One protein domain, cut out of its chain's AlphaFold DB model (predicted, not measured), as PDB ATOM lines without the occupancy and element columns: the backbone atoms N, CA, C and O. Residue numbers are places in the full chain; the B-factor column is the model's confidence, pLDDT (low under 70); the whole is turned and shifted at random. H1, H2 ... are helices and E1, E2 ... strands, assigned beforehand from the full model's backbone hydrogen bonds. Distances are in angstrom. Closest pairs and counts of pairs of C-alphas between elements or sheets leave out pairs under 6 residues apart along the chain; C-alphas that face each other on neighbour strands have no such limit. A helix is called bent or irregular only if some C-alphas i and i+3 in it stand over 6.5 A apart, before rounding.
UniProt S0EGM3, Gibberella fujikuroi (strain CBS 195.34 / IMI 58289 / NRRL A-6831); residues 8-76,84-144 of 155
ATOM      1  N   ILE A   8      26.302 -37.539 119.859       94.69
ATOM      2  CA  ILE A   8      27.718 -37.138 119.817       94.69
ATOM      3  C   ILE A   8      28.336 -37.287 118.421       94.69
ATOM      4  O   ILE A   8      29.305 -36.597 118.098       94.69
ATOM      5  N   ASP A   9      27.737 -38.124 117.574       94.25
ATOM      6  CA  ASP A   9      28.188 -38.392 116.210       94.25
ATOM      7  C   ASP A   9      27.458 -37.523 115.167       94.25
ATOM      8  O   ASP A   9      27.677 -37.666 113.965       94.25
ATOM      9  N   SER A  10      26.627 -36.565 115.598       93.69
ATOM     10  CA  SER A  10      25.741 -35.793 114.715       93.69
ATOM     11  C   SER A  10      26.450 -34.957 113.647       93.69
ATOM     12  O   SER A  10      25.840 -34.574 112.657       93.69
ATOM     13  N   LYS A  11      27.745 -34.670 113.804       93.25
ATOM     14  CA  LYS A  11      28.534 -33.982 112.768       93.25
ATOM     15  C   LYS A  11      28.903 -34.898 111.602       93.25
ATOM     16  O   LYS A  11      29.058 -34.423 110.479       93.25
ATOM     17  N   ASP A  12      29.130 -36.179 111.883       93.12
ATOM     18  CA  ASP A  12      29.550 -37.179 110.904       93.12
ATOM     19  C   ASP A  12      29.315 -38.590 111.460       93.12
ATOM     20  O   ASP A  12      30.225 -39.237 111.982       93.12
ATOM     21  N   MET A  13      28.077 -39.067 111.326       91.88
ATOM     22  CA  MET A  13      27.643 -40.360 111.855       91.88
ATOM     23  C   MET A  13      28.489 -41.527 111.324       91.88
ATOM     24  O   MET A  13      28.772 -42.470 112.060       91.88
ATOM     25  N   SER A  14      28.996 -41.423 110.091       91.38
ATOM     26  CA  SER A  14      29.828 -42.459 109.467       91.38
ATOM     27  C   SER A  14      31.168 -42.706 110.176       91.38
ATOM     28  O   SER A  14      31.785 -43.752 109.970       91.38
ATOM     29  N   LYS A  15      31.618 -41.766 111.019       93.88
ATOM     30  CA  LYS A  15      32.845 -41.887 111.824       93.88
ATOM     31  C   LYS A  15      32.628 -42.534 113.188       93.88
ATOM     32  O   LYS A  15      33.611 -42.758 113.898       93.88
ATOM     33  N   SER A  16      31.385 -42.831 113.556       92.94
ATOM     34  CA  SER A  16      31.093 -43.472 114.831       92.94
ATOM     35  C   SER A  16      31.824 -44.818 114.949       92.94
ATOM     36  O   SER A  16      31.835 -45.594 113.985       92.94
ATOM     37  N   PRO A  17      32.394 -45.163 116.121       91.69
ATOM     38  CA  PRO A  17      33.037 -46.457 116.343       91.69
ATOM     39  C   PRO A  17      32.120 -47.654 116.067       91.69
ATOM     40  O   PRO A  17      32.619 -48.730 115.730       91.69
ATOM     41  N   ILE A  18      30.795 -47.473 116.164       89.94
ATOM     42  CA  ILE A  18      29.827 -48.523 115.833       89.94
ATOM     43  C   ILE A  18      29.930 -48.939 114.363       89.94
ATOM     44  O   ILE A  18      29.757 -50.111 114.070       89.94
ATOM     45  N   PHE A  19      30.306 -48.045 113.444       92.12
ATOM     46  CA  PHE A  19      30.478 -48.353 112.017       92.12
ATOM     47  C   PHE A  19      31.916 -48.736 111.647       92.12
ATOM     48  O   PHE A  19      32.293 -48.742 110.473       92.12
ATOM     49  N   SER A  20      32.741 -49.065 112.642       92.31
ATOM     50  CA  SER A  20      34.085 -49.581 112.410       92.31
ATOM     51  C   SER A  20      34.061 -50.877 111.592       92.31
ATOM     52  O   SER A  20      33.146 -51.698 111.687       92.31
ATOM     53  N   LYS A  21      35.139 -51.093 110.833       94.56
ATOM     54  CA  LYS A  21      35.393 -52.317 110.057       94.56
ATOM     55  C   LYS A  21      35.878 -53.491 110.913       94.56
ATOM     56  O   LYS A  21      36.114 -54.578 110.384       94.56
ATOM     57  N   ASP A  22      36.074 -53.269 112.213       93.69
ATOM     58  CA  ASP A  22      36.524 -54.283 113.164       93.69
ATOM     59  C   ASP A  22      35.535 -55.457 113.230       93.69
ATOM     60  O   ASP A  22      34.348 -55.273 113.487       93.69
ATOM     61  N   LYS A  23      36.032 -56.680 113.022       91.94
ATOM     62  CA  LYS A  23      35.203 -57.893 112.919       91.94
ATOM     63  C   LYS A  23      34.590 -58.365 114.242       91.94
ATOM     64  O   LYS A  23      33.797 -59.299 114.227       91.94
ATOM     65  N   ILE A  24      34.981 -57.778 115.373       87.88
ATOM     66  CA  ILE A  24      34.522 -58.170 116.712       87.88
ATOM     67  C   ILE A  24      33.629 -57.080 117.311       87.88
ATOM     68  O   ILE A  24      32.615 -57.382 117.933       87.88
ATOM     69  N   ARG A  25      34.021 -55.813 117.159       83.88
ATOM     70  CA  ARG A  25      33.412 -54.660 117.840       83.88
ATOM     71  C   ARG A  25      32.645 -53.732 116.905       83.88
ATOM     72  O   ARG A  25      31.810 -52.972 117.382       83.88
ATOM     73  N   GLY A  26      32.941 -53.765 115.610       87.25
ATOM     74  CA  GLY A  26      32.333 -52.895 114.613       87.25
ATOM     75  C   GLY A  26      31.143 -53.554 113.928       87.25
ATOM     76  O   GLY A  26      31.159 -54.744 113.621       87.25
ATOM     77  N   PHE A  27      30.101 -52.779 113.658       90.88
ATOM     78  CA  PHE A  27      28.885 -53.240 112.990       90.88
ATOM     79  C   PHE A  27      28.996 -53.130 111.458       90.88
ATOM     80  O   PHE A  27      28.009 -53.315 110.735       90.88
ATOM     81  N   GLY A  28      30.198 -52.819 110.970       91.19
ATOM     82  CA  GLY A  28      30.489 -52.555 109.572       91.19
ATOM     83  C   GLY A  28      30.098 -51.141 109.163       91.19
ATOM     84  O   GLY A  28      29.235 -50.514 109.775       91.19
ATOM     85  N   GLY A  29      30.751 -50.641 108.127       90.19
ATOM     86  CA  GLY A  29      30.562 -49.312 107.568       90.19
ATOM     87  C   GLY A  29      29.446 -49.259 106.532       90.19
ATOM     88  O   GLY A  29      28.454 -49.988 106.607       90.19
ATOM     89  N   ASN A  30      29.614 -48.362 105.561       89.44
ATOM     90  CA  ASN A  30      28.682 -48.203 104.451       89.44
ATOM     91  C   ASN A  30      28.677 -49.441 103.536       89.44
ATOM     92  O   ASN A  30      29.678 -50.155 103.438       89.44
ATOM     93  N   GLY A  31      27.562 -49.670 102.849       87.88
ATOM     94  CA  GLY A  31      27.429 -50.759 101.890       87.88
ATOM     95  C   GLY A  31      28.239 -50.555 100.611       87.88
ATOM     96  O   GLY A  31      28.633 -49.437 100.265       87.88
ATOM     97  N   LEU A  32      28.471 -51.651  99.882       84.44
ATOM     98  CA  LEU A  32      29.085 -51.627  98.553       84.44
ATOM     99  C   LEU A  32      28.304 -50.700  97.604       84.44
ATOM    100  O   LEU A  32      27.081 -50.700  97.585       84.44
ATOM    101  N   GLY A  33      29.002 -49.887  96.812       72.12
ATOM    102  CA  GLY A  33      28.364 -48.927  95.901       72.12
ATOM    103  C   GLY A  33      27.875 -47.638  96.572       72.12
ATOM    104  O   GLY A  33      27.894 -46.612  95.904       72.12
ATOM    105  N   GLY A  34      27.573 -47.667  97.878       65.12
ATOM    106  CA  GLY A  34      27.342 -46.505  98.746       65.12
ATOM    107  C   GLY A  34      26.294 -45.481  98.275       65.12
ATOM    108  O   GLY A  34      25.628 -45.646  97.257       65.12
ATOM    109  N   GLY A  35      26.184 -44.391  99.041       62.56
ATOM    110  CA  GLY A  35      25.375 -43.210  98.715       62.56
ATOM    111  C   GLY A  35      23.891 -43.299  99.079       62.56
ATOM    112  O   GLY A  35      23.349 -44.370  99.364       62.56
ATOM    113  N   PHE A  36      23.235 -42.139  99.071       63.38
ATOM    114  CA  PHE A  36      21.795 -42.035  99.282       63.38
ATOM    115  C   PHE A  36      21.004 -42.765  98.188       63.38
ATOM    116  O   PHE A  36      21.246 -42.611  96.989       63.38
ATOM    117  N   VAL A  37      20.000 -43.533  98.614       60.78
ATOM    118  CA  VAL A  37      19.053 -44.205  97.722       60.78
ATOM    119  C   VAL A  37      17.648 -43.764  98.073       60.78
ATOM    120  O   VAL A  37      17.206 -43.915  99.207       60.78
ATOM    121  N   ASN A  38      16.926 -43.261  97.074       56.19
ATOM    122  CA  ASN A  38      15.520 -42.913  97.231       56.19
ATOM    123  C   ASN A  38      14.663 -44.142  97.587       56.19
ATOM    124  O   ASN A  38      14.794 -45.202  96.970       56.19
ATOM    125  N   LEU A  39      13.697 -43.923  98.486       52.31
ATOM    126  CA  LEU A  39      12.720 -44.884  99.032       52.31
ATOM    127  C   LEU A  39      11.926 -45.691  97.984       52.31
ATOM    128  O   LEU A  39      11.314 -46.701  98.310       52.31
ATOM    129  N   GLY A  40      11.887 -45.228  96.732       49.88
ATOM    130  CA  GLY A  40      11.127 -45.849  95.645       49.88
ATOM    131  C   GLY A  40      11.887 -46.902  94.835       49.88
ATOM    132  O   GLY A  40      11.311 -47.462  93.902       49.88
ATOM    133  N   ARG A  41      13.172 -47.166  95.118       52.12
ATOM    134  CA  ARG A  41      13.884 -48.253  94.430       52.12
ATOM    135  C   ARG A  41      13.530 -49.596  95.073       52.12
ATOM    136  O   ARG A  41      13.562 -49.691  96.295       52.12
ATOM    137  N   PRO A  42      13.265 -50.654  94.286       48.06
ATOM    138  CA  PRO A  42      13.252 -52.009  94.822       48.06
ATOM    139  C   PRO A  42      14.684 -52.302  95.259       48.06
ATOM    140  O   PRO A  42      15.506 -52.567  94.394       48.06
ATOM    141  N   ASN A  43      15.010 -52.127  96.543       52.53
ATOM    142  CA  ASN A  43      16.386 -52.157  97.037       52.53
ATOM    143  C   ASN A  43      16.968 -53.567  96.825       52.53
ATOM    144  O   ASN A  43      16.643 -54.485  97.581       52.53
ATOM    145  N   PRO A  44      17.750 -53.815  95.759       51.09
ATOM    146  CA  PRO A  44      18.063 -55.169  95.365       51.09
ATOM    147  C   PRO A  44      19.457 -55.453  95.890       51.09
ATOM    148  O   PRO A  44      20.393 -55.160  95.166       51.09
ATOM    149  N   SER A  45      19.605 -55.929  97.130       60.50
ATOM    150  CA  SER A  45      20.795 -56.633  97.664       60.50
ATOM    151  C   SER A  45      22.191 -56.163  97.189       60.50
ATOM    152  O   SER A  45      23.105 -56.974  97.059       60.50
ATOM    153  N   THR A  46      22.369 -54.882  96.856       70.12
ATOM    154  CA  THR A  46      23.545 -54.360  96.128       70.12
ATOM    155  C   THR A  46      24.418 -53.512  97.034       70.12
ATOM    156  O   THR A  46      25.584 -53.303  96.714       70.12
ATOM    157  N   MET A  47      23.887 -53.098  98.188       83.25
ATOM    158  CA  MET A  47      24.575 -52.277  99.182       83.25
ATOM    159  C   MET A  47      24.965 -53.085 100.406       83.25
ATOM    160  O   MET A  47      24.840 -52.627 101.541       83.25
ATOM    161  N   CYS A  48      25.447 -54.302 100.166       86.94
ATOM    162  CA  CYS A  48      25.896 -55.182 101.227       86.94
ATOM    163  C   CYS A  48      27.002 -54.517 102.045       86.94
ATOM    164  O   CYS A  48      27.987 -54.018 101.494       86.94
ATOM    165  N   VAL A  49      26.866 -54.567 103.364       89.38
ATOM    166  CA  VAL A  49      27.955 -54.287 104.296       89.38
ATOM    167  C   VAL A  49      28.996 -55.396 104.138       89.38
ATOM    168  O   VAL A  49      28.694 -56.564 104.349       89.38
ATOM    169  N   LEU A  50      30.220 -55.045 103.734       91.56
ATOM    170  CA  LEU A  50      31.287 -56.021 103.449       91.56
ATOM    171  C   LEU A  50      32.325 -56.150 104.574       91.56
ATOM    172  O   LEU A  50      33.211 -57.009 104.521       91.56
ATOM    173  N   ASP A  51      32.223 -55.315 105.606       93.06
ATOM    174  CA  ASP A  51      33.158 -55.257 106.724       93.06
ATOM    175  C   ASP A  51      32.449 -55.271 108.092       93.06
ATOM    176  O   ASP A  51      31.224 -55.322 108.186       93.06
ATOM    177  N   GLY A  52      33.236 -55.325 109.170       92.38
ATOM    178  CA  GLY A  52      32.716 -55.484 110.525       92.38
ATOM    179  C   GLY A  52      32.183 -56.886 110.832       92.38
ATOM    180  O   GLY A  52      32.336 -57.831 110.056       92.38
ATOM    181  N   ALA A  53      31.570 -57.022 112.004       91.25
ATOM    182  CA  ALA A  53      31.048 -58.283 112.527       91.25
ATOM    183  C   ALA A  53      29.835 -58.825 111.745       91.25
ATOM    184  O   ALA A  53      29.537 -60.014 111.827       91.25
ATOM    185  N   PHE A  54      29.141 -57.971 110.981       89.19
ATOM    186  CA  PHE A  54      27.905 -58.323 110.267       89.19
ATOM    187  C   PHE A  54      28.077 -58.482 108.754       89.19
ATOM    188  O   PHE A  54      27.081 -58.568 108.039       89.19
ATOM    189  N   ASN A  55      29.305 -58.566 108.241       87.12
ATOM    190  CA  ASN A  55      29.524 -58.652 106.795       87.12
ATOM    191  C   ASN A  55      28.945 -59.910 106.115       87.12
ATOM    192  O   ASN A  55      28.664 -59.895 104.923       87.12
ATOM    193  N   ASN A  56      28.740 -60.985 106.877       87.62
ATOM    194  CA  ASN A  56      28.104 -62.225 106.426       87.62
ATOM    195  C   ASN A  56      26.716 -62.427 107.061       87.62
ATOM    196  O   ASN A  56      26.185 -63.539 107.065       87.62
ATOM    197  N   PHE A  57      26.134 -61.377 107.646       85.31
ATOM    198  CA  PHE A  57      24.812 -61.452 108.255       85.31
ATOM    199  C   PHE A  57      23.726 -61.508 107.177       85.31
ATOM    200  O   PHE A  57      23.706 -60.688 106.258       85.31
ATOM    201  N   THR A  58      22.814 -62.473 107.306       84.81
ATOM    202  CA  THR A  58      21.659 -62.612 106.413       84.81
ATOM    203  C   THR A  58      20.413 -62.025 107.064       84.81
ATOM    204  O   THR A  58      19.883 -62.583 108.028       84.81
ATOM    205  N   VAL A  59      19.921 -60.926 106.502       82.50
ATOM    206  CA  VAL A  59      18.618 -60.345 106.828       82.50
ATOM    207  C   VAL A  59      17.545 -61.185 106.139       82.50
ATOM    208  O   VAL A  59      17.604 -61.408 104.934       82.50
ATOM    209  N   GLN A  60      16.576 -61.696 106.900       82.19
ATOM    210  CA  GLN A  60      15.574 -62.638 106.379       82.19
ATOM    211  C   GLN A  60      14.408 -61.954 105.659       82.19
ATOM    212  O   GLN A  60      13.811 -62.525 104.747       82.19
ATOM    213  N   TYR A  61      14.076 -60.734 106.072       75.38
ATOM    214  CA  TYR A  61      12.882 -60.029 105.626       75.38
ATOM    215  C   TYR A  61      13.253 -58.703 104.992       75.38
ATOM    216  O   TYR A  61      14.030 -57.941 105.558       75.38
ATOM    217  N   HIS A  62      12.644 -58.424 103.847       73.62
ATOM    218  CA  HIS A  62      12.598 -57.089 103.267       73.62
ATOM    219  C   HIS A  62      11.142 -56.625 103.309       73.62
ATOM    220  O   HIS A  62      10.249 -57.321 102.809       73.62
ATOM    221  N   ASP A  63      10.902 -55.476 103.938       71.06
ATOM    222  CA  ASP A  63       9.577 -54.971 104.310       71.06
ATOM    223  C   ASP A  63       8.795 -55.961 105.188       71.06
ATOM    224  O   ASP A  63       8.932 -55.978 106.406       71.06
ATOM    225  N   GLN A  64       7.972 -56.797 104.558       71.56
ATOM    226  CA  GLN A  64       7.127 -57.816 105.189       71.56
ATOM    227  C   GLN A  64       7.205 -59.154 104.442       71.56
ATOM    228  O   GLN A  64       6.480 -60.098 104.752       71.56
ATOM    229  N   THR A  65       8.065 -59.247 103.425       74.31
ATOM    230  CA  THR A  65       8.225 -60.457 102.620       74.31
ATOM    231  C   THR A  65       9.527 -61.141 102.999       74.31
ATOM    232  O   THR A  65      10.575 -60.496 103.062       74.31
ATOM    233  N   SER A  66       9.473 -62.458 103.218       83.06
ATOM    234  CA  SER A  66      10.684 -63.267 103.366       83.06
ATOM    235  C   SER A  66      11.478 -63.210 102.064       83.06
ATOM    236  O   SER A  66      11.039 -63.708 101.024       83.06
ATOM    237  N   ARG A  67      12.610 -62.513 102.115       79.31
ATOM    238  CA  ARG A  67      13.531 -62.283 101.002       79.31
ATOM    239  C   ARG A  67      14.934 -62.235 101.597       79.31
ATOM    240  O   ARG A  67      15.403 -61.142 101.887       79.31
ATOM    241  N   PRO A  68      15.583 -63.384 101.839       84.62
ATOM    242  CA  PRO A  68      16.908 -63.406 102.443       84.62
ATOM    243  C   PRO A  68      17.933 -62.622 101.611       84.62
ATOM    244  O   PRO A  68      18.042 -62.829 100.402       84.62
ATOM    245  N   HIS A  69      18.677 -61.724 102.252       82.31
ATOM    246  CA  HIS A  69      19.696 -60.877 101.625       82.31
ATOM    247  C   HIS A  69      20.818 -60.528 102.613       82.31
ATOM    248  O   HIS A  69      20.725 -60.810 103.806       82.31
ATOM    249  N   CYS A  70      21.911 -59.954 102.114       84.62
ATOM    250  CA  CYS A  70      22.957 -59.373 102.959       84.62
ATOM    251  C   CYS A  70      22.419 -58.152 103.720       84.62
ATOM    252  O   CYS A  70      21.492 -57.512 103.244       84.62
ATOM    253  N   LEU A  71      23.028 -57.770 104.845       85.56
ATOM    254  CA  LEU A  71      22.715 -56.484 105.477       85.56
ATOM    255  C   LEU A  71      23.009 -55.327 104.508       85.56
ATOM    256  O   LEU A  71      24.175 -55.098 104.178       85.56
ATOM    257  N   ASN A  72      21.983 -54.587 104.086       82.12
ATOM    258  CA  ASN A  72      22.146 -53.410 103.241       82.12
ATOM    259  C   ASN A  72      22.288 -52.140 104.076       82.12
ATOM    260  O   ASN A  72      21.473 -51.853 104.958       82.12
ATOM    261  N   ARG A  73      23.267 -51.312 103.715       86.12
ATOM    262  CA  ARG A  73      23.445 -49.981 104.295       86.12
ATOM    263  C   ARG A  73      23.810 -48.973 103.220       86.12
ATOM    264  O   ARG A  73      24.687 -49.235 102.407       86.12
ATOM    265  N   GLY A  74      23.154 -47.820 103.243       85.12
ATOM    266  CA  GLY A  74      23.385 -46.748 102.282       85.12
ATOM    267  C   GLY A  74      23.316 -45.418 103.000       85.12
ATOM    268  O   GLY A  74      22.246 -44.817 103.057       85.12
ATOM    269  N   PHE A  75      24.430 -44.996 103.599       88.06
ATOM    270  CA  PHE A  75      24.441 -43.767 104.380       88.06
ATOM    271  C   PHE A  75      23.930 -42.590 103.548       88.06
ATOM    272  O   PHE A  75      24.413 -42.359 102.439       88.06
ATOM    273  N   ASN A  76      22.985 -41.838 104.106       83.81
ATOM    274  CA  ASN A  76      22.446 -40.641 103.480       83.81
ATOM    275  C   ASN A  76      23.440 -39.483 103.630       83.81
ATOM    276  O   ASN A  76      23.292 -38.618 104.488       83.81
ATOM    277  N   LYS A  84      24.588 -32.792 106.758       89.12
ATOM    278  CA  LYS A  84      25.020 -34.100 106.248       89.12
ATOM    279  C   LYS A  84      24.456 -35.197 107.145       89.12
ATOM    280  O   LYS A  84      24.472 -35.039 108.366       89.12
ATOM    281  N   PHE A  85      23.959 -36.289 106.567       89.31
ATOM    282  CA  PHE A  85      23.301 -37.356 107.328       89.31
ATOM    283  C   PHE A  85      22.108 -36.883 108.155       89.31
ATOM    284  O   PHE A  85      21.735 -37.598 109.067       89.31
ATOM    285  N   GLN A  86      21.531 -35.702 107.888       90.81
ATOM    286  CA  GLN A  86      20.506 -35.070 108.736       90.81
ATOM    287  C   GLN A  86      20.953 -34.837 110.192       90.81
ATOM    288  O   GLN A  86      20.128 -34.822 111.107       90.81
ATOM    289  N   GLY A  87      22.259 -34.667 110.403       91.88
ATOM    290  CA  GLY A  87      22.894 -34.508 111.708       91.88
ATOM    291  C   GLY A  87      22.235 -33.501 112.644       91.88
ATOM    292  O   GLY A  87      22.114 -33.746 113.846       91.88
ATOM    293  N   ASP A  88      21.748 -32.382 112.113       94.94
ATOM    294  CA  ASP A  88      21.147 -31.334 112.937       94.94
ATOM    295  C   ASP A  88      19.859 -31.813 113.619       94.94
ATOM    296  O   ASP A  88      19.605 -31.443 114.769       94.94
ATOM    297  N   SER A  89      19.102 -32.708 112.968       93.81
ATOM    298  CA  SER A  89      17.837 -33.272 113.464       93.81
ATOM    299  C   SER A  89      18.006 -34.188 114.675       93.81
ATOM    300  O   SER A  89      17.047 -34.414 115.418       93.81
ATOM    301  N   TYR A  90      19.208 -34.715 114.896       93.19
ATOM    302  CA  TYR A  90      19.522 -35.621 116.000       93.19
ATOM    303  C   TYR A  90      20.742 -35.164 116.812       93.19
ATOM    304  O   TYR A  90      21.320 -35.919 117.589       93.19
ATOM    305  N   SER A  91      21.104 -33.890 116.677       95.75
ATOM    306  CA  SER A  91      22.114 -33.242 117.506       95.75
ATOM    307  C   SER A  91      21.709 -33.217 118.990       95.75
ATOM    308  O   SER A  91      20.513 -33.264 119.310       95.75
ATOM    309  N   PRO A  92      22.664 -33.031 119.925       96.06
ATOM    310  CA  PRO A  92      22.344 -32.898 121.347       96.06
ATOM    311  C   PRO A  92      21.359 -31.751 121.605       96.06
ATOM    312  O   PRO A  92      20.507 -31.830 122.490       96.06
ATOM    313  N   HIS A  93      21.440 -30.690 120.792       95.88
ATOM    314  CA  HIS A  93      20.514 -29.566 120.839       95.88
ATOM    315  C   HIS A  93      19.089 -29.966 120.432       95.88
ATOM    316  O   HIS A  93      18.143 -29.606 121.135       95.88
ATOM    317  N   ALA A  94      18.924 -30.720 119.340       95.00
ATOM    318  CA  ALA A  94      17.614 -31.166 118.867       95.00
ATOM    319  C   ALA A  94      16.918 -32.075 119.888       95.00
ATOM    320  O   ALA A  94      15.768 -31.818 120.253       95.00
ATOM    321  N   VAL A  95      17.637 -33.059 120.436       93.69
ATOM    322  CA  VAL A  95      17.094 -33.954 121.473       93.69
ATOM    323  C   VAL A  95      16.738 -33.174 122.738       93.69
ATOM    324  O   VAL A  95      15.623 -33.292 123.248       93.69
ATOM    325  N   SER A  96      17.631 -32.294 123.204       95.69
ATOM    326  CA  SER A  96      17.372 -31.451 124.381       95.69
ATOM    327  C   SER A  96      16.167 -30.531 124.184       95.69
ATOM    328  O   SER A  96      15.424 -30.266 125.130       95.69
ATOM    329  N   LYS A  97      15.954 -30.033 122.961       96.00
ATOM    330  CA  LYS A  97      14.784 -29.226 122.614       96.00
ATOM    331  C   LYS A  97      13.499 -30.042 122.743       96.00
ATOM    332  O   LYS A  97      12.568 -29.564 123.381       96.00
ATOM    333  N   ILE A  98      13.459 -31.262 122.207       94.88
ATOM    334  CA  ILE A  98      12.295 -32.155 122.332       94.88
ATOM    335  C   ILE A  98      12.012 -32.453 123.807       94.88
ATOM    336  O   ILE A  98      10.877 -32.293 124.252       94.88
ATOM    337  N   MET A  99      13.038 -32.810 124.582       93.06
ATOM    338  CA  MET A  99      12.897 -33.104 126.013       93.06
ATOM    339  C   MET A  99      12.346 -31.919 126.811       93.06
ATOM    340  O   MET A  99      11.517 -32.108 127.697       93.06
ATOM    341  N   ARG A 100      12.800 -30.699 126.508       96.25
ATOM    342  CA  ARG A 100      12.383 -29.483 127.216       96.25
ATOM    343  C   ARG A 100      10.995 -28.996 126.799       96.25
ATOM    344  O   ARG A 100      10.240 -28.524 127.644       96.25
ATOM    345  N   ASP A 101      10.687 -29.047 125.506       95.56
ATOM    346  CA  ASP A 101       9.485 -28.420 124.951       95.56
ATOM    347  C   ASP A 101       8.253 -29.354 125.029       95.56
ATOM    348  O   ASP A 101       7.110 -28.889 124.951       95.56
ATOM    349  N   SER A 102       8.463 -30.663 125.216       95.00
ATOM    350  CA  SER A 102       7.390 -31.656 125.337       95.00
ATOM    351  C   SER A 102       6.648 -31.542 126.667       95.00
ATOM    352  O   SER A 102       7.220 -31.707 127.741       95.00
ATOM    353  N   LYS A 103       5.332 -31.313 126.606       94.31
ATOM    354  CA  LYS A 103       4.482 -31.113 127.798       94.31
ATOM    355  C   LYS A 103       3.906 -32.407 128.368       94.31
ATOM    356  O   LYS A 103       3.392 -32.418 129.480       94.31
ATOM    357  N   ASN A 104       3.921 -33.475 127.580       95.19
ATOM    358  CA  ASN A 104       3.440 -34.795 127.966       95.19
ATOM    359  C   ASN A 104       4.118 -35.886 127.130       95.19
ATOM    360  O   ASN A 104       4.748 -35.610 126.104       95.19
ATOM    361  N   PHE A 105       3.945 -37.133 127.566       91.94
ATOM    362  CA  PHE A 105       4.531 -38.297 126.909       91.94
ATOM    363  C   PHE A 105       4.115 -38.420 125.438       91.94
ATOM    364  O   PHE A 105       4.960 -38.692 124.596       91.94
ATOM    365  N   THR A 106       2.851 -38.143 125.102       94.00
ATOM    366  CA  THR A 106       2.351 -38.215 123.720       94.00
ATOM    367  C   THR A 106       3.061 -37.226 122.794       94.00
ATOM    368  O   THR A 106       3.418 -37.579 121.673       94.00
ATOM    369  N   THR A 107       3.297 -35.992 123.249       93.31
ATOM    370  CA  THR A 107       4.079 -35.008 122.484       93.31
ATOM    371  C   THR A 107       5.541 -35.416 122.380       93.31
ATOM    372  O   THR A 107       6.093 -35.379 121.288       93.31
ATOM    373  N   PHE A 108       6.127 -35.894 123.481       93.56
ATOM    374  CA  PHE A 108       7.510 -36.354 123.509       93.56
ATOM    375  C   PHE A 108       7.756 -37.496 122.526       93.56
ATOM    376  O   PHE A 108       8.641 -37.383 121.686       93.56
ATOM    377  N   THR A 109       6.962 -38.569 122.595       89.06
ATOM    378  CA  THR A 109       7.145 -39.724 121.710       89.06
ATOM    379  C   THR A 109       6.943 -39.318 120.261       89.06
ATOM    380  O   THR A 109       7.813 -39.573 119.447       89.06
ATOM    381  N   ARG A 110       5.881 -38.578 119.932       91.06
ATOM    382  CA  ARG A 110       5.645 -38.142 118.553       91.06
ATOM    383  C   ARG A 110       6.813 -37.317 118.006       91.06
ATOM    384  O   ARG A 110       7.238 -37.550 116.879       91.06
ATOM    385  N   ASP A 111       7.299 -36.348 118.776       92.00
ATOM    386  CA  ASP A 111       8.320 -35.410 118.309       92.00
ATOM    387  C   ASP A 111       9.710 -36.072 118.258       92.00
ATOM    388  O   ASP A 111      10.502 -35.772 117.366       92.00
ATOM    389  N   LEU A 112       9.991 -37.017 119.160       90.88
ATOM    390  CA  LEU A 112      11.193 -37.849 119.131       90.88
ATOM    391  C   LEU A 112      11.179 -38.830 117.951       90.88
ATOM    392  O   LEU A 112      12.143 -38.858 117.186       90.88
ATOM    393  N   GLU A 113      10.090 -39.592 117.793       87.12
ATOM    394  CA  GLU A 113       9.914 -40.619 116.757       87.12
ATOM    395  C   GLU A 113       9.974 -40.014 115.350       87.12
ATOM    396  O   GLU A 113      10.719 -40.492 114.496       87.12
ATOM    397  N   ASN A 114       9.250 -38.912 115.125       86.19
ATOM    398  CA  ASN A 114       9.217 -38.228 113.828       86.19
ATOM    399  C   ASN A 114      10.412 -37.291 113.601       86.19
ATOM    400  O   ASN A 114      10.638 -36.858 112.472       86.19
ATOM    401  N   GLY A 115      11.128 -36.929 114.664       89.69
ATOM    402  CA  GLY A 115      12.292 -36.055 114.623       89.69
ATOM    403  C   GLY A 115      13.584 -36.859 114.639       89.69
ATOM    404  O   GLY A 115      13.975 -37.464 113.642       89.69
ATOM    405  N   SER A 116      14.267 -36.846 115.782       91.69
ATOM    406  CA  SER A 116      15.624 -37.380 115.906       91.69
ATOM    407  C   SER A 116      15.724 -38.887 115.646       91.69
ATOM    408  O   SER A 116      16.667 -39.323 114.988       91.69
ATOM    409  N   HIS A 117      14.747 -39.678 116.103       88.50
ATOM    410  CA  HIS A 117      14.716 -41.124 115.867       88.50
ATOM    411  C   HIS A 117      14.532 -41.446 114.374       88.50
ATOM    412  O   HIS A 117      15.288 -42.236 113.812       88.50
ATOM    413  N   GLY A 118      13.583 -40.793 113.701       84.75
ATOM    414  CA  GLY A 118      13.389 -40.944 112.259       84.75
ATOM    415  C   GLY A 118      14.604 -40.489 111.447       84.75
ATOM    416  O   GLY A 118      15.004 -41.168 110.500       84.75
ATOM    417  N   ALA A 119      15.234 -39.381 111.841       88.56
ATOM    418  CA  ALA A 119      16.395 -38.834 111.148       88.56
ATOM    419  C   ALA A 119      17.599 -39.785 111.179       88.56
ATOM    420  O   ALA A 119      18.250 -39.963 110.152       88.56
ATOM    421  N   ILE A 120      17.878 -40.449 112.308       88.00
ATOM    422  CA  ILE A 120      19.008 -41.385 112.377       88.00
ATOM    423  C   ILE A 120      18.750 -42.672 111.576       88.00
ATOM    424  O   ILE A 120      19.661 -43.155 110.907       88.00
ATOM    425  N   HIS A 121      17.509 -43.176 111.528       85.25
ATOM    426  CA  HIS A 121      17.134 -44.271 110.612       85.25
ATOM    427  C   HIS A 121      17.383 -43.890 109.151       85.25
ATOM    428  O   HIS A 121      17.985 -44.650 108.387       85.25
ATOM    429  N   GLN A 122      16.988 -42.673 108.775       83.12
ATOM    430  CA  GLN A 122      17.232 -42.150 107.432       83.12
ATOM    431  C   GLN A 122      18.723 -41.942 107.154       83.12
ATOM    432  O   GLN A 122      19.174 -42.219 106.043       83.12
ATOM    433  N   ALA A 123      19.492 -41.504 108.151       87.62
ATOM    434  CA  ALA A 123      20.930 -41.291 108.058       87.62
ATOM    435  C   ALA A 123      21.686 -42.580 107.705       87.62
ATOM    436  O   ALA A 123      22.591 -42.549 106.872       87.62
ATOM    437  N   ILE A 124      21.324 -43.709 108.325       87.31
ATOM    438  CA  ILE A 124      21.974 -45.015 108.103       87.31
ATOM    439  C   ILE A 124      21.604 -45.586 106.737       87.31
ATOM    440  O   ILE A 124      22.449 -46.155 106.042       87.31
ATOM    441  N   GLY A 125      20.336 -45.433 106.363       82.56
ATOM    442  CA  GLY A 125      19.839 -45.889 105.080       82.56
ATOM    443  C   GLY A 125      19.759 -47.409 104.927       82.56
ATOM    444  O   GLY A 125      19.970 -48.177 105.867       82.56
ATOM    445  N   GLY A 126      19.467 -47.856 103.706       79.69
ATOM    446  CA  GLY A 126      19.320 -49.276 103.387       79.69
ATOM    447  C   GLY A 126      18.169 -49.923 104.156       79.69
ATOM    448  O   GLY A 126      17.078 -49.360 104.246       79.69
ATOM    449  N   ASP A 127      18.441 -51.084 104.743       75.19
ATOM    450  CA  ASP A 127      17.461 -51.870 105.496       75.19
ATOM    451  C   ASP A 127      16.870 -51.055 106.676       75.19
ATOM    452  O   ASP A 127      15.714 -51.218 107.055       75.19
ATOM    453  N   HIS A 128      17.605 -50.069 107.199       66.25
ATOM    454  CA  HIS A 128      17.162 -49.207 108.299       66.25
ATOM    455  C   HIS A 128      16.105 -48.148 107.943       66.25
ATOM    456  O   HIS A 128      15.561 -47.523 108.850       66.25
ATOM    457  N   GLN A 129      15.791 -47.909 106.664       62.31
ATOM    458  CA  GLN A 129      14.834 -46.849 106.297       62.31
ATOM    459  C   GLN A 129      13.366 -47.241 106.463       62.31
ATOM    460  O   GLN A 129      12.508 -46.370 106.622       62.31
ATOM    461  N   HIS A 130      13.059 -48.537 106.454       56.19
ATOM    462  CA  HIS A 130      11.715 -49.014 106.738       56.19
ATOM    463  C   HIS A 130      11.582 -49.264 108.245       56.19
ATOM    464  O   HIS A 130      12.408 -49.953 108.840       56.19
ATOM    465  N   HIS A 131      10.508 -48.739 108.850       46.59
ATOM    466  CA  HIS A 131      10.118 -48.833 110.276       46.59
ATOM    467  C   HIS A 131      10.074 -50.263 110.875       46.59
ATOM    468  O   HIS A 131       9.630 -50.455 112.004       46.59
ATOM    469  N   GLN A 132      10.473 -51.284 110.121       43.88
ATOM    470  CA  GLN A 132      10.289 -52.698 110.418       43.88
ATOM    471  C   GLN A 132      11.561 -53.420 110.869       43.88
ATOM    472  O   GLN A 132      11.478 -54.599 111.207       43.88
ATOM    473  N   ILE A 133      12.732 -52.779 110.952       47.12
ATOM    474  CA  ILE A 133      13.944 -53.524 111.340       47.12
ATOM    475  C   ILE A 133      14.212 -53.429 112.833       47.12
ATOM    476  O   ILE A 133      15.186 -52.860 113.308       47.12
ATOM    477  N   ILE A 134      13.327 -54.123 113.547       42.25
ATOM    478  CA  ILE A 134      13.451 -54.577 114.938       42.25
ATOM    479  C   ILE A 134      14.595 -55.618 115.082       42.25
ATOM    480  O   ILE A 134      14.954 -56.016 116.186       42.25
ATOM    481  N   LEU A 135      15.194 -56.069 113.968       38.12
ATOM    482  CA  LEU A 135      16.057 -57.256 113.906       38.12
ATOM    483  C   LEU A 135      17.543 -57.006 113.615       38.12
ATOM    484  O   LEU A 135      18.303 -57.973 113.570       38.12
ATOM    485  N   SER A 136      18.002 -55.767 113.434       43.22
ATOM    486  CA  SER A 136      19.448 -55.522 113.381       43.22
ATOM    487  C   SER A 136      19.967 -55.288 114.801       43.22
ATOM    488  O   SER A 136      19.333 -54.602 115.598       43.22
ATOM    489  N   SER A 137      21.139 -55.830 115.146       39.03
ATOM    490  CA  SER A 137      21.815 -55.597 116.443       39.03
ATOM    491  C   SER A 137      21.963 -54.106 116.787       39.03
ATOM    492  O   SER A 137      22.140 -53.727 117.941       39.03
ATOM    493  N   PHE A 138      21.855 -53.258 115.769       47.44
ATOM    494  CA  PHE A 138      21.783 -51.814 115.853       47.44
ATOM    495  C   PHE A 138      20.486 -51.300 116.499       47.44
ATOM    496  O   PHE A 138      20.547 -50.386 117.315       47.44
ATOM    497  N   PHE A 139      19.330 -51.914 116.224       50.44
ATOM    498  CA  PHE A 139      18.051 -51.579 116.861       50.44
ATOM    499  C   PHE A 139      18.098 -51.793 118.382       50.44
ATOM    500  O   PHE A 139      17.588 -50.970 119.136       50.44
ATOM    501  N   ILE A 140      18.788 -52.840 118.852       46.78
ATOM    502  CA  ILE A 140      18.937 -53.123 120.292       46.78
ATOM    503  C   ILE A 140      19.783 -52.044 120.997       46.78
ATOM    504  O   ILE A 140      19.501 -51.705 122.144       46.78
ATOM    505  N   MET A 141      20.786 -51.468 120.322       48.50
ATOM    506  CA  MET A 141      21.599 -50.373 120.880       48.50
ATOM    507  C   MET A 141      20.951 -48.992 120.751       48.50
ATOM    508  O   MET A 141      21.192 -48.128 121.592       48.50
ATOM    509  N   HIS A 142      20.156 -48.791 119.700       48.91
ATOM    510  CA  HIS A 142      19.497 -47.529 119.358       48.91
ATOM    511  C   HIS A 142      18.277 -47.228 120.244       48.91
ATOM    512  O   HIS A 142      18.052 -46.080 120.612       48.91
ATOM    513  N   GLN A 143      17.526 -48.255 120.656       41.94
ATOM    514  CA  GLN A 143      16.322 -48.098 121.492       41.94
ATOM    515  C   GLN A 143      16.612 -47.794 122.977       41.94
ATOM    516  O   GLN A 143      15.689 -47.584 123.763       41.94
ATOM    517  N   LEU A 144      17.882 -47.738 123.390       32.91
ATOM    518  CA  LEU A 144      18.265 -47.292 124.729       32.91
ATOM    519  C   LEU A 144      18.550 -45.791 124.718       32.91
ATOM    520  O   LEU A 144      19.695 -45.350 124.802       32.91
TER     521      LEU A 144
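Overview. This is residues 8 to 76 and 84 to 144 of the 155 residues of a protein of Gibberella fujikuroi (strain CBS 195.34 / IMI 58289 / NRRL A-6831) (UniProt S0EGM3). A small two-stranded hairpin, E1 and E2, sits at one end of the domain, and at the other end H2 and the first arm of the long, nearly straight helix H3 make a helical hairpin. The second arm of H3 runs into the middle, while residues 8 to 57, with no named element, run along one side and loop round the strand end. The printed part has 130 residues, with two antiparallel strands followed by five named helices; named elements hold 55 residues, under half, and are mostly helix. The whole is compact, with a radius of gyration of the C-alphas of 15.1 A and spans of 44 by 31 by 24 A.

Along the chain. E1, residues 58 to 62, begins at C-alpha (21.659, -62.612, 106.413) and is 11.1 A long; E2, residues 65 to 70, is 14.8 A. H1 is residues 87 to 90, and H2, residues 92 to 101, is 14.1 A. H3, residues 105 to 124, was assigned as one helix by its hydrogen bonds but is bent, with C-alphas 113 and 116 6.6 A apart; its arms are H3a, residues 105 to 113, 11.7 A, and H3b, residues 116 to 124, 12.6 A. H4 is residues 126 to 129; H5, residues 137 to 142, ends at C-alpha (19.497, -47.529, 119.358).

Arrangement. In the hairpin E1 and E2, N 59 and O 69 are 2.8 A apart, within hydrogen-bond range. H3b and H4 touch only at the corner, closest at C-alphas 122 and 129, 5.4 A. H1 touches H3b, closest at C-alphas 90 and 116, 4.3 A. H2 and H3a, a helical hairpin, touch at C-alphas 98 and 108, their closest, 6.5 A, with a shallow tilt of 23 degrees, opposite ways. H5 touches no helix. Every O i to N i+4 pair is within hydrogen-bond range in H2, H3a and H3b, 1 of 2 in H5; H1 and H4 are too short for one.

Size, cuts and confidence. The C-alphas of Asn 56 and Lys 103, the two farthest apart, are 44.5 A apart. Residues 77 to 83 are not printed, with 7.6 A between C-alphas 76 and 84 across the cut. Of the links printed whole, none is long. The model's pLDDT is under 70 in residues 34 to 45 and 128 to 144.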